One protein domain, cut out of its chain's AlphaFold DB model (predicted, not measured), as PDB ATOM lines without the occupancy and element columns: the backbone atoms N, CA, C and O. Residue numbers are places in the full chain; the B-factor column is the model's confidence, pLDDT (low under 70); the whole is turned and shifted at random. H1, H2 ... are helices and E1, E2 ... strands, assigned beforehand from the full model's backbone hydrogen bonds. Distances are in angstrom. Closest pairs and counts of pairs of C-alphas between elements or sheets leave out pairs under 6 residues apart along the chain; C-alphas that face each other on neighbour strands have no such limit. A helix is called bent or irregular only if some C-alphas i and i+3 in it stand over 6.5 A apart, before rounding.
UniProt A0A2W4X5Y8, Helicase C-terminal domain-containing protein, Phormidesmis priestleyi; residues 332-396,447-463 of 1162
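This is residues 332 to 396 and 447 to 463 of the 1162 residues of the protein "Helicase C-terminal domain-containing protein" of Phormidesmis priestleyi (UniProt A0A2W4X5Y8). A long antiparallel ribbon of E1 and E2, with the shorter E5 beside E1, makes a narrow sheet, and the small hairpin E3 and E4 packs crosswise over part of it. The two sheets form a small sandwich, two sheets partly face to face; H1 is at one far end of the ribbon, where residues 347 to 352 stick out, and H2 is near the other. The 82 printed residues hold three named helices and five named strands, in the order E1 H1 E2 H2 E3 E4 E5 H3, class mixed; the larger sheet, E2 E1 E5, is mixed too. The whole is loose, radius of gyration of the C-alphas 14.8 A, and flat, spanning 46 by 35 by 17 A.

E1, residues 334 to 343, is 29.8 A long from C-alpha 334 at (170.926, 137.239, 176.169). E2, 355 to 364, is 29.4 A long, and E5, 447 to 451, 13.6 A. E3 is 378 to 381 and E4 384 to 387. H1 is 346 to 351, H2 366 to 372, and H3 452 to 455, ending at C-alpha 455 (168.684, 157.475, 179.500).

E1 is antiparallel to E2, N 338 to O 360 2.8 A, and parallel to E5, N 339 to O 448 2.8 A. E3 and E4 are a hairpin, N 379 to O 386 2.8 A; their strands stand at 76 degrees to those of the larger sheet. The closest C-alphas of E4 and E5, Lys 387 and Ala 448, are 5.9 A apart. H3 is on the larger sheet, height 5.9 A, over none of its strands; H2 only grazes it. H1 is not on it and is irregular, C-alphas 348 and 351 being 7.0 A apart. O i to N i+4 pairs within hydrogen-bond range number 0 of 2 in H1, with 1 of 3 O i to N i+3 pairs, and 2 of 3 in H2; H3 is too short for one.

The farthest C-alphas, Ser 350 and Ala 367, are 46.7 A apart. Residues 397 to 446 are not printed, a gap of 13.8 A between C-alphas 396 and 447; the links printed whole are tight. Mean pLDDT of the printed part is 77.5, with residues 332 to 333, 346 to 355, 395 and 458 to 463 under 70.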
ATOM      1  N   ALA A 332     172.056 129.885 178.604       55.28
ATOM      2  CA  ALA A 332     172.806 130.911 177.885       55.28
ATOM      3  C   ALA A 332     171.966 132.200 177.853       55.28
ATOM      4  O   ALA A 332     170.891 132.239 177.241       55.28
ATOM      5  N   GLY A 333     172.421 133.224 178.574       68.56
ATOM      6  CA  GLY A 333     171.728 134.495 178.675       68.56
ATOM      7  C   GLY A 333     171.762 135.267 177.360       68.56
ATOM      8  O   GLY A 333     172.604 135.049 176.489       68.56
ATOM      9  N   VAL A 334     170.845 136.217 177.214       80.25
ATOM     10  CA  VAL A 334     170.926 137.239 176.169       80.25
ATOM     11  C   VAL A 334     171.595 138.462 176.765       80.25
ATOM     12  O   VAL A 334     171.201 138.958 177.825       80.25
ATOM     13  N   THR A 335     172.591 138.974 176.052       83.38
ATOM     14  CA  THR A 335     173.336 140.155 176.488       83.38
ATOM     15  C   THR A 335     172.754 141.423 175.863       83.38
ATOM     16  O   THR A 335     172.612 141.522 174.643       83.38
ATOM     17  N   LEU A 336     172.471 142.429 176.689       88.12
ATOM     18  CA  LEU A 336     172.203 143.800 176.266       88.12
ATOM     19  C   LEU A 336     173.457 144.650 176.464       88.12
ATOM     20  O   LEU A 336     173.927 144.838 177.586       88.12
ATOM     21  N   ARG A 337     173.956 145.235 175.374       85.88
ATOM     22  CA  ARG A 337     175.057 146.206 175.406       85.88
ATOM     23  C   ARG A 337     174.524 147.615 175.213       85.88
ATOM     24  O   ARG A 337     174.105 147.985 174.116       85.88
ATOM     25  N   SER A 338     174.554 148.412 176.275       87.62
ATOM     26  CA  SER A 338     174.153 149.813 176.236       87.62
ATOM     27  C   SER A 338     175.365 150.721 176.039       87.62
ATOM     28  O   SER A 338     176.247 150.798 176.895       87.62
ATOM     29  N   ILE A 339     175.414 151.415 174.904       84.19
ATOM     30  CA  ILE A 339     176.442 152.411 174.597       84.19
ATOM     31  C   ILE A 339     175.887 153.785 174.977       84.19
ATOM     32  O   ILE A 339     174.968 154.299 174.335       84.19
ATOM     33  N   LEU A 340     176.467 154.377 176.021       83.88
ATOM     34  CA  LEU A 340     176.067 155.671 176.561       83.88
ATOM     35  C   LEU A 340     177.108 156.734 176.234       83.88
ATOM     36  O   LEU A 340     178.316 156.493 176.292       83.88
ATOM     37  N   TRP A 341     176.645 157.937 175.907       81.25
ATOM     38  CA  TRP A 341     177.528 159.066 175.634       81.25
ATOM     39  C   TRP A 341     177.048 160.355 176.300       81.25
ATOM     40  O   TRP A 341     175.848 160.613 176.407       81.25
ATOM     41  N   ARG A 342     177.998 161.187 176.737       82.81
ATOM     42  CA  ARG A 342     177.743 162.525 177.295       82.81
ATOM     43  C   ARG A 342     178.733 163.545 176.753       82.81
ATOM     44  O   ARG A 342     179.859 163.203 176.399       82.81
ATOM     45  N   GLN A 343     178.314 164.803 176.687       77.62
ATOM     46  CA  GLN A 343     179.213 165.905 176.363       77.62
ATOM     47  C   GLN A 343     180.068 166.236 177.592       77.62
ATOM     48  O   GLN A 343     179.537 166.335 178.699       77.62
ATOM     49  N   LYS A 344     181.383 166.382 177.405       74.06
ATOM     50  CA  LYS A 344     182.292 166.777 178.490       74.06
ATOM     51  C   LYS A 344     182.089 168.243 178.857       74.06
ATOM     52  O   LYS A 344     181.843 169.070 177.973       74.06
ATOM     53  N   GLN A 345     182.244 168.572 180.139       72.19
ATOM     54  CA  GLN A 345     182.220 169.967 180.581       72.19
ATOM     55  C   GLN A 345     183.396 170.749 179.968       72.19
ATOM     56  O   GLN A 345     184.444 170.149 179.727       72.19
ATOM     57  N   PRO A 346     183.269 172.070 179.735       62.56
ATOM     58  CA  PRO A 346     184.321 172.883 179.112       62.56
ATOM     59  C   PRO A 346     185.700 172.745 179.781       62.56
ATOM     60  O   PRO A 346     186.714 172.701 179.093       62.56
ATOM     61  N   ALA A 347     185.742 172.576 181.108       59.44
ATOM     62  CA  ALA A 347     186.975 172.369 181.874       59.44
ATOM     63  C   ALA A 347     187.700 171.036 181.569       59.44
ATOM     64  O   ALA A 347     188.910 170.936 181.742       59.44
ATOM     65  N   GLU A 348     186.984 170.019 181.079       58.25
ATOM     66  CA  GLU A 348     187.507 168.677 180.770       58.25
ATOM     67  C   GLU A 348     187.829 168.485 179.270       58.25
ATOM     68  O   GLU A 348     188.245 167.401 178.845       58.25
ATOM     69  N   GLN A 349     187.618 169.521 178.449       57.88
ATOM     70  CA  GLN A 349     187.804 169.490 176.990       57.88
ATOM     71  C   GLN A 349     189.260 169.716 176.540       57.88
ATOM     72  O   GLN A 349     189.559 169.575 175.354       57.88
ATOM     73  N   SER A 350     190.189 169.962 177.471       50.53
ATOM     74  CA  SER A 350     191.632 170.115 177.210       50.53
ATOM     75  C   SER A 350     192.280 168.896 176.529       50.53
ATOM     76  O   SER A 350     193.334 169.019 175.915       50.53
ATOM     77  N   SER A 351     191.627 167.726 176.559       53.69
ATOM     78  CA  SER A 351     192.062 166.501 175.871       53.69
ATOM     79  C   SER A 351     191.604 166.392 174.401       53.69
ATOM     80  O   SER A 351     191.674 165.299 173.830       53.69
ATOM     81  N   GLY A 352     191.021 167.446 173.817       54.12
ATOM     82  CA  GLY A 352     190.570 167.491 172.416       54.12
ATOM     83  C   GLY A 352     189.347 166.625 172.075       54.12
ATOM     84  O   GLY A 352     189.011 166.477 170.904       54.12
ATOM     85  N   LYS A 353     188.665 166.028 173.065       58.09
ATOM     86  CA  LYS A 353     187.479 165.176 172.852       58.09
ATOM     87  C   LYS A 353     186.232 165.825 173.451       58.09
ATOM     88  O   LYS A 353     186.112 165.899 174.670       58.09
ATOM     89  N   LYS A 354     185.287 166.232 172.594       65.06
ATOM     90  CA  LYS A 354     184.011 166.889 172.964       65.06
ATOM     91  C   LYS A 354     183.040 165.964 173.717       65.06
ATOM     92  O   LYS A 354     182.232 166.431 174.516       65.06
ATOM     93  N   TYR A 355     183.146 164.651 173.500       67.56
ATOM     94  CA  TYR A 355     182.258 163.638 174.073       67.56
ATOM     95  C   TYR A 355     183.029 162.547 174.824       67.56
ATOM     96  O   TYR A 355     184.142 162.170 174.450       67.56
ATOM     97  N   GLU A 356     182.403 162.019 175.869       78.00
ATOM     98  CA  GLU A 356     182.810 160.818 176.591       78.00
ATOM     99  C   GLU A 356     181.802 159.699 176.305       78.00
ATOM    100  O   GLU A 356     180.591 159.925 176.354       78.00
ATOM    101  N   THR A 357     182.301 158.503 175.997       74.50
ATOM    102  CA  THR A 357     181.494 157.303 175.746       74.50
ATOM    103  C   THR A 357     181.904 156.220 176.729       74.50
ATOM    104  O   THR A 357     183.097 155.985 176.918       74.50
ATOM    105  N   PHE A 358     180.923 155.551 177.318       77.62
ATOM    106  CA  PHE A 358     181.114 154.391 178.180       77.62
ATOM    107  C   PHE A 358     180.036 153.349 177.881       77.62
ATOM    108  O   PHE A 358     179.021 153.643 177.243       77.62
ATOM    109  N   THR A 359     180.278 152.113 178.298       78.06
ATOM    110  CA  THR A 359     179.410 150.981 177.983       78.06
ATOM    111  C   THR A 359     178.942 150.322 179.269       78.06
ATOM    112  O   THR A 359     179.705 150.218 180.225       78.06
ATOM    113  N   LEU A 360     177.675 149.921 179.288       81.31
ATOM    114  CA  LEU A 360     177.088 149.097 180.337       81.31
ATOM    115  C   LEU A 360     176.586 147.808 179.697       81.31
ATOM    116  O   LEU A 360     175.924 147.845 178.656       81.31
ATOM    117  N   THR A 361     176.910 146.681 180.318       80.25
ATOM    118  CA  THR A 361     176.522 145.354 179.845       80.25
ATOM    119  C   THR A 361     175.576 144.736 180.861       80.25
ATOM    120  O   THR A 361     175.911 144.655 182.042       80.25
ATOM    121  N   TYR A 362     174.406 144.308 180.396       83.06
ATOM    122  CA  TYR A 362     173.406 143.612 181.199       83.06
ATOM    123  C   TYR A 362     173.165 142.229 180.613       83.06
ATOM    124  O   TYR A 362     173.081 142.079 179.394       83.06
ATOM    125  N   GLU A 363     173.003 141.235 181.474       79.06
ATOM    126  CA  GLU A 363     172.699 139.867 181.072       79.06
ATOM    127  C   GLU A 363     171.351 139.438 181.644       79.06
ATOM    128  O   GLU A 363     171.005 139.757 182.788       79.06
ATOM    129  N   ARG A 364     170.564 138.737 180.823       80.06
ATOM    130  CA  ARG A 364     169.257 138.205 181.206       80.06
ATOM    131  C   ARG A 364     169.113 136.750 180.779       80.06
ATOM    132  O   ARG A 364     169.480 136.442 179.649       80.06
ATOM    133  N   PRO A 365     168.501 135.884 181.609       77.75
ATOM    134  CA  PRO A 365     168.117 134.541 181.185       77.75
ATOM    135  C   PRO A 365     167.284 134.585 179.903       77.75
ATOM    136  O   PRO A 365     166.454 135.491 179.738       77.75
ATOM    137  N   GLY A 366     167.475 133.610 179.015       78.31
ATOM    138  CA  GLY A 366     166.831 133.586 177.701       78.31
ATOM    139  C   GLY A 366     165.306 133.710 177.784       78.31
ATOM    140  O   GLY A 366     164.713 134.457 177.004       78.31
ATOM    141  N   ALA A 367     164.686 133.058 178.775       79.31
ATOM    142  CA  ALA A 367     163.237 133.092 179.006       79.31
ATOM    143  C   ALA A 367     162.685 134.502 179.293       79.31
ATOM    144  O   ALA A 367     161.565 134.833 178.910       79.31
ATOM    145  N   LEU A 368     163.462 135.354 179.969       83.19
ATOM    146  CA  LEU A 368     163.075 136.743 180.242       83.19
ATOM    147  C   LEU A 368     163.471 137.661 179.087       83.19
ATOM    148  O   LEU A 368     162.709 138.548 178.701       83.19
ATOM    149  N   ALA A 369     164.646 137.426 178.510       86.50
ATOM    150  CA  ALA A 369     165.185 138.238 177.438       86.50
ATOM    151  C   ALA A 369     164.326 138.223 176.175       86.50
ATOM    152  O   ALA A 369     164.119 139.272 175.573       86.50
ATOM    153  N   ILE A 370     163.763 137.069 175.804       88.25
ATOM    154  CA  ILE A 370     162.875 136.958 174.637       88.25
ATOM    155  C   ILE A 370     161.599 137.807 174.784       88.25
ATOM    156  O   ILE A 370     160.911 138.056 173.798       88.25
ATOM    157  N   ARG A 371     161.289 138.287 175.999       86.19
ATOM    158  CA  ARG A 371     160.170 139.191 176.300       86.19
ATOM    159  C   ARG A 371     160.572 140.668 176.347       86.19
ATOM    160  O   ARG A 371     159.779 141.507 175.939       86.19
ATOM    161  N   GLU A 372     161.753 140.998 176.876       86.56
ATOM    162  CA  GLU A 372     162.142 142.393 177.168       86.56
ATOM    163  C   GLU A 372     163.342 142.912 176.361       86.56
ATOM    164  O   GLU A 372     163.424 144.107 176.079       86.56
ATOM    165  N   LEU A 373     164.259 142.029 175.952       90.75
ATOM    166  CA  LEU A 373     165.467 142.345 175.184       90.75
ATOM    167  C   LEU A 373     165.232 142.173 173.680       90.75
ATOM    168  O   LEU A 373     166.001 141.517 172.981       90.75
ATOM    169  N   VAL A 374     164.149 142.766 173.185       90.69
ATOM    170  CA  VAL A 374     163.708 142.673 171.787       90.69
ATOM    171  C   VAL A 374     163.735 144.047 171.105       90.69
ATOM    172  O   VAL A 374     163.727 145.069 171.796       90.69
ATOM    173  N   PRO A 375     163.774 144.121 169.762       90.00
ATOM    174  CA  PRO A 375     163.693 145.371 169.012       90.00
ATOM    175  C   PRO A 375     162.568 146.277 169.486       90.00
ATOM    176  O   PRO A 375     161.445 145.823 169.680       90.00
ATOM    177  N   SER A 376     162.866 147.566 169.650       85.69
ATOM    178  CA  SER A 376     161.939 148.572 170.184       85.69
ATOM    179  C   SER A 376     161.495 148.366 171.633       85.69
ATOM    180  O   SER A 376     160.884 149.284 172.187       85.69
ATOM    181  N   GLY A 377     161.862 147.250 172.266       86.69
ATOM    182  CA  GLY A 377     161.692 147.016 173.691       86.69
ATOM    183  C   GLY A 377     162.428 148.065 174.522       86.69
ATOM    184  O   GLY A 377     163.438 148.643 174.102       86.69
ATOM    185  N   VAL A 378     161.897 148.336 175.711       87.12
ATOM    186  CA  VAL A 378     162.491 149.270 176.668       87.12
ATOM    187  C   VAL A 378     162.930 148.492 177.897       87.12
ATOM    188  O   VAL A 378     162.123 147.828 178.542       87.12
ATOM    189  N   PHE A 379     164.211 148.607 178.225       87.06
ATOM    190  CA  PHE A 379     164.831 147.964 179.371       87.06
ATOM    191  C   PHE A 379     165.159 148.994 180.457       87.06
ATOM    192  O   PHE A 379     165.606 150.105 180.159       87.06
ATOM    193  N   TYR A 380     164.944 148.616 181.717       84.25
ATOM    194  CA  TYR A 380     165.123 149.484 182.880       84.25
ATOM    195  C   TYR A 380     166.163 148.891 183.839       84.25
ATOM    196  O   TYR A 380     165.968 147.775 184.324       84.25
ATOM    197  N   ALA A 381     167.247 149.624 184.109       82.75
ATOM    198  CA  ALA A 381     168.306 149.236 185.052       82.75
ATOM    199  C   ALA A 381     169.202 150.428 185.436       82.75
ATOM    200  O   ALA A 381     169.393 151.335 184.630       82.75
ATOM    201  N   GLU A 382     169.784 150.421 186.637       78.94
ATOM    202  CA  GLU A 382     170.740 151.424 187.149       78.94
ATOM    203  C   GLU A 382     170.238 152.877 187.106       78.94
ATOM    204  O   GLU A 382     170.985 153.801 186.773       78.94
ATOM    205  N   GLY A 383     168.958 153.112 187.408       76.94
ATOM    206  CA  GLY A 383     168.396 154.463 187.279       76.94
ATOM    207  C   GLY A 383     168.177 154.903 185.820       76.94
ATOM    208  O   GLY A 383     168.067 156.105 185.550       76.94
ATOM    209  N   ARG A 384     168.182 153.954 184.870       84.12
ATOM    210  CA  ARG A 384     168.127 154.232 183.432       84.12
ATOM    211  C   ARG A 384     166.998 153.512 182.714       84.12
ATOM    212  O   ARG A 384     166.631 152.391 183.051       84.12
ATOM    213  N   LYS A 385     166.532 154.157 181.648       86.50
ATOM    214  CA  LYS A 385     165.607 153.672 180.627       86.50
ATOM    215  C   LYS A 385     166.349 153.621 179.293       86.50
ATOM    216  O   LYS A 385     166.688 154.658 178.722       86.50
ATOM    217  N   VAL A 386     166.619 152.419 178.789       87.69
ATOM    218  CA  VAL A 386     167.319 152.216 177.512       87.69
ATOM    219  C   VAL A 386     166.400 151.511 176.523       87.69
ATOM    220  O   VAL A 386     165.803 150.485 176.832       87.69
ATOM    221  N   LYS A 387     166.256 152.083 175.327       88.50
ATOM    222  CA  LYS A 387     165.472 151.481 174.246       88.50
ATOM    223  C   LYS A 387     166.396 150.660 173.358       88.50
ATOM    224  O   LYS A 387     167.391 151.193 172.870       88.50
ATOM    225  N   ILE A 388     166.057 149.395 173.150       91.12
ATOM    226  CA  ILE A 388     166.794 148.502 172.259       91.12
ATOM    227  C   ILE A 388     166.556 148.948 170.817       91.12
ATOM    228  O   ILE A 388     165.418 148.989 170.339       91.12
ATOM    229  N   ASP A 389     167.634 149.317 170.133       89.06
ATOM    230  CA  ASP A 389     167.591 149.866 168.779       89.06
ATOM    231  C   ASP A 389     168.366 149.029 167.762       89.06
ATOM    232  O   ASP A 389     168.344 149.356 166.575       89.06
ATOM    233  N   GLN A 390     168.988 147.926 168.184       89.50
ATOM    234  CA  GLN A 390     169.753 147.065 167.295       89.50
ATOM    235  C   GLN A 390     169.806 145.603 167.766       89.50
ATOM    236  O   GLN A 390     170.024 145.318 168.944       89.50
ATOM    237  N   ILE A 391     169.682 144.678 166.808       90.06
ATOM    238  CA  ILE A 391     170.026 143.258 166.960       90.06
ATOM    239  C   ILE A 391     171.383 142.996 166.335       90.06
ATOM    240  O   ILE A 391     171.745 143.549 165.292       90.06
ATOM    241  N   ASP A 392     172.119 142.083 166.949       83.50
ATOM    242  CA  ASP A 392     173.338 141.581 166.371       83.50
ATOM    243  C   ASP A 392     173.119 140.442 165.337       83.50
ATOM    244  O   ASP A 392     173.140 139.261 165.677       83.50
ATOM    245  N   LEU A 393     173.021 140.803 164.049       82.25
ATOM    246  CA  LEU A 393     172.818 139.851 162.939       82.25
ATOM    247  C   LEU A 393     174.041 139.005 162.540       82.25
ATOM    248  O   LEU A 393     173.887 138.096 161.736       82.25
ATOM    249  N   LYS A 394     175.260 139.310 163.017       73.06
ATOM    250  CA  LYS A 394     176.446 138.491 162.659       73.06
ATOM    251  C   LYS A 394     176.817 137.480 163.741       73.06
ATOM    252  O   LYS A 394     177.700 136.666 163.520       73.06
ATOM    253  N   LEU A 395     176.232 137.601 164.935       69.75
ATOM    254  CA  LEU A 395     176.383 136.601 165.999       69.75
ATOM    255  C   LEU A 395     175.359 135.471 165.827       69.75
ATOM    256  O   LEU A 395     175.577 134.342 166.260       69.75
ATOM    257  N   SER A 396     174.220 135.788 165.219       75.06
ATOM    258  CA  SER A 396     173.199 134.833 164.810       75.06
ATOM    259  C   SER A 396     172.595 135.349 163.516       75.06
ATOM    260  O   SER A 396     172.066 136.461 163.483       75.06
ATOM    261  N   MET A 447     171.705 145.551 171.246       88.25
ATOM    262  CA  MET A 447     172.402 146.795 171.545       88.25
ATOM    263  C   MET A 447     171.400 147.940 171.710       88.25
ATOM    264  O   MET A 447     170.326 147.949 171.105       88.25
ATOM    265  N   ALA A 448     171.768 148.892 172.565       89.44
ATOM    266  CA  ALA A 448     171.025 150.124 172.792       89.44
ATOM    267  C   ALA A 448     171.993 151.308 172.802       89.44
ATOM    268  O   ALA A 448     172.852 151.393 173.683       89.44
ATOM    269  N   THR A 449     171.851 152.241 171.864       84.19
ATOM    270  CA  THR A 449     172.679 153.459 171.828       84.19
ATOM    271  C   THR A 449     171.859 154.686 172.218       84.19
ATOM    272  O   THR A 449     170.889 155.033 171.550       84.19
ATOM    273  N   THR A 450     172.235 155.383 173.296       85.00
ATOM    274  CA  THR A 450     171.503 156.578 173.758       85.00
ATOM    275  C   THR A 450     172.404 157.572 174.500       85.00
ATOM    276  O   THR A 450     173.522 157.250 174.900       85.00
ATOM    277  N   SER A 451     171.935 158.809 174.673       85.06
ATOM    278  CA  SER A 451     172.644 159.811 175.478       85.06
ATOM    279  C   SER A 451     172.488 159.524 176.976       85.06
ATOM    280  O   SER A 451     171.431 159.077 177.421       85.06
ATOM    281  N   ASP A 452     173.511 159.832 177.781       83.62
ATOM    282  CA  ASP A 452     173.468 159.660 179.242       83.62
ATOM    283  C   ASP A 452     172.279 160.420 179.849       83.62
ATOM    284  O   ASP A 452     171.531 159.844 180.633       83.62
ATOM    285  N   LYS A 453     172.044 161.668 179.414       83.12
ATOM    286  CA  LYS A 453     170.905 162.485 179.862       83.12
ATOM    287  C   LYS A 453     169.565 161.844 179.495       83.12
ATOM    288  O   LYS A 453     168.721 161.705 180.366       83.12
ATOM    289  N   GLY A 454     169.384 161.437 178.236       78.62
ATOM    290  CA  GLY A 454     168.128 160.847 177.758       78.62
ATOM    291  C   GLY A 454     167.848 159.442 178.295       78.62
ATOM    292  O   GLY A 454     166.718 158.979 178.223       78.62
ATOM    293  N   SER A 455     168.865 158.763 178.830       82.88
ATOM    294  CA  SER A 455     168.684 157.475 179.500       82.88
ATOM    295  C   SER A 455     168.266 157.596 180.961       82.88
ATOM    296  O   SER A 455     167.790 156.613 181.505       82.88
ATOM    297  N   ARG A 456     168.465 158.741 181.625       82.75
ATOM    298  CA  ARG A 456     168.122 158.898 183.048       82.75
ATOM    299  C   ARG A 456     166.624 159.112 183.229       82.75
ATOM    300  O   ARG A 456     165.978 159.713 182.376       82.75
ATOM    301  N   PHE A 457     166.101 158.652 184.360       71.62
ATOM    302  CA  PHE A 457     164.750 158.999 184.790       71.62
ATOM    303  C   PHE A 457     164.624 160.518 184.999       71.62
ATOM    304  O   PHE A 457     165.514 161.138 185.587       71.62
ATOM    305  N   GLY A 458     163.543 161.104 184.488       64.12
ATOM    306  CA  GLY A 458     163.087 162.453 184.831       64.12
ATOM    307  C   GLY A 458     161.745 162.375 185.560       64.12
ATOM    308  O   GLY A 458     161.119 161.315 185.546       64.12
ATOM    309  N   ASP A 459     161.299 163.483 186.153       58.25
ATOM    310  CA  ASP A 459     159.997 163.568 186.845       58.25
ATOM    311  C   ASP A 459     158.800 163.433 185.876       58.25
ATOM    312  O   ASP A 459     157.675 163.182 186.291       58.25
ATOM    313  N   ASP A 460     159.042 163.557 184.567       54.06
ATOM    314  CA  ASP A 460     158.003 163.680 183.539       54.06
ATOM    315  C   ASP A 460     157.368 162.334 183.121       54.06
ATOM    316  O   ASP A 460     156.412 162.316 182.346       54.06
ATOM    317  N   SER A 461     157.907 161.188 183.563       51.41
ATOM    318  CA  SER A 461     157.346 159.873 183.219       51.41
ATOM    319  C   SER A 461     157.645 158.811 184.285       51.41
ATOM    320  O   SER A 461     158.656 158.107 184.199       51.41
ATOM    321  N   GLU A 462     156.758 158.669 185.273       51.81
ATOM    322  CA  GLU A 462     156.806 157.565 186.250       51.81
ATOM    323  C   GLU A 462     156.269 156.235 185.684       51.81
ATOM    324  O   GLU A 462     156.583 155.163 186.210       51.81
ATOM    325  N   ASP A 463     155.537 156.270 184.563       55.47
ATOM    326  CA  ASP A 463     154.931 155.072 183.983       55.47
ATOM    327  C   ASP A 463     155.931 154.215 183.197       55.47
ATOM    328  O   ASP A 463     156.552 154.608 182.196       55.47
TER     329      ASP A 463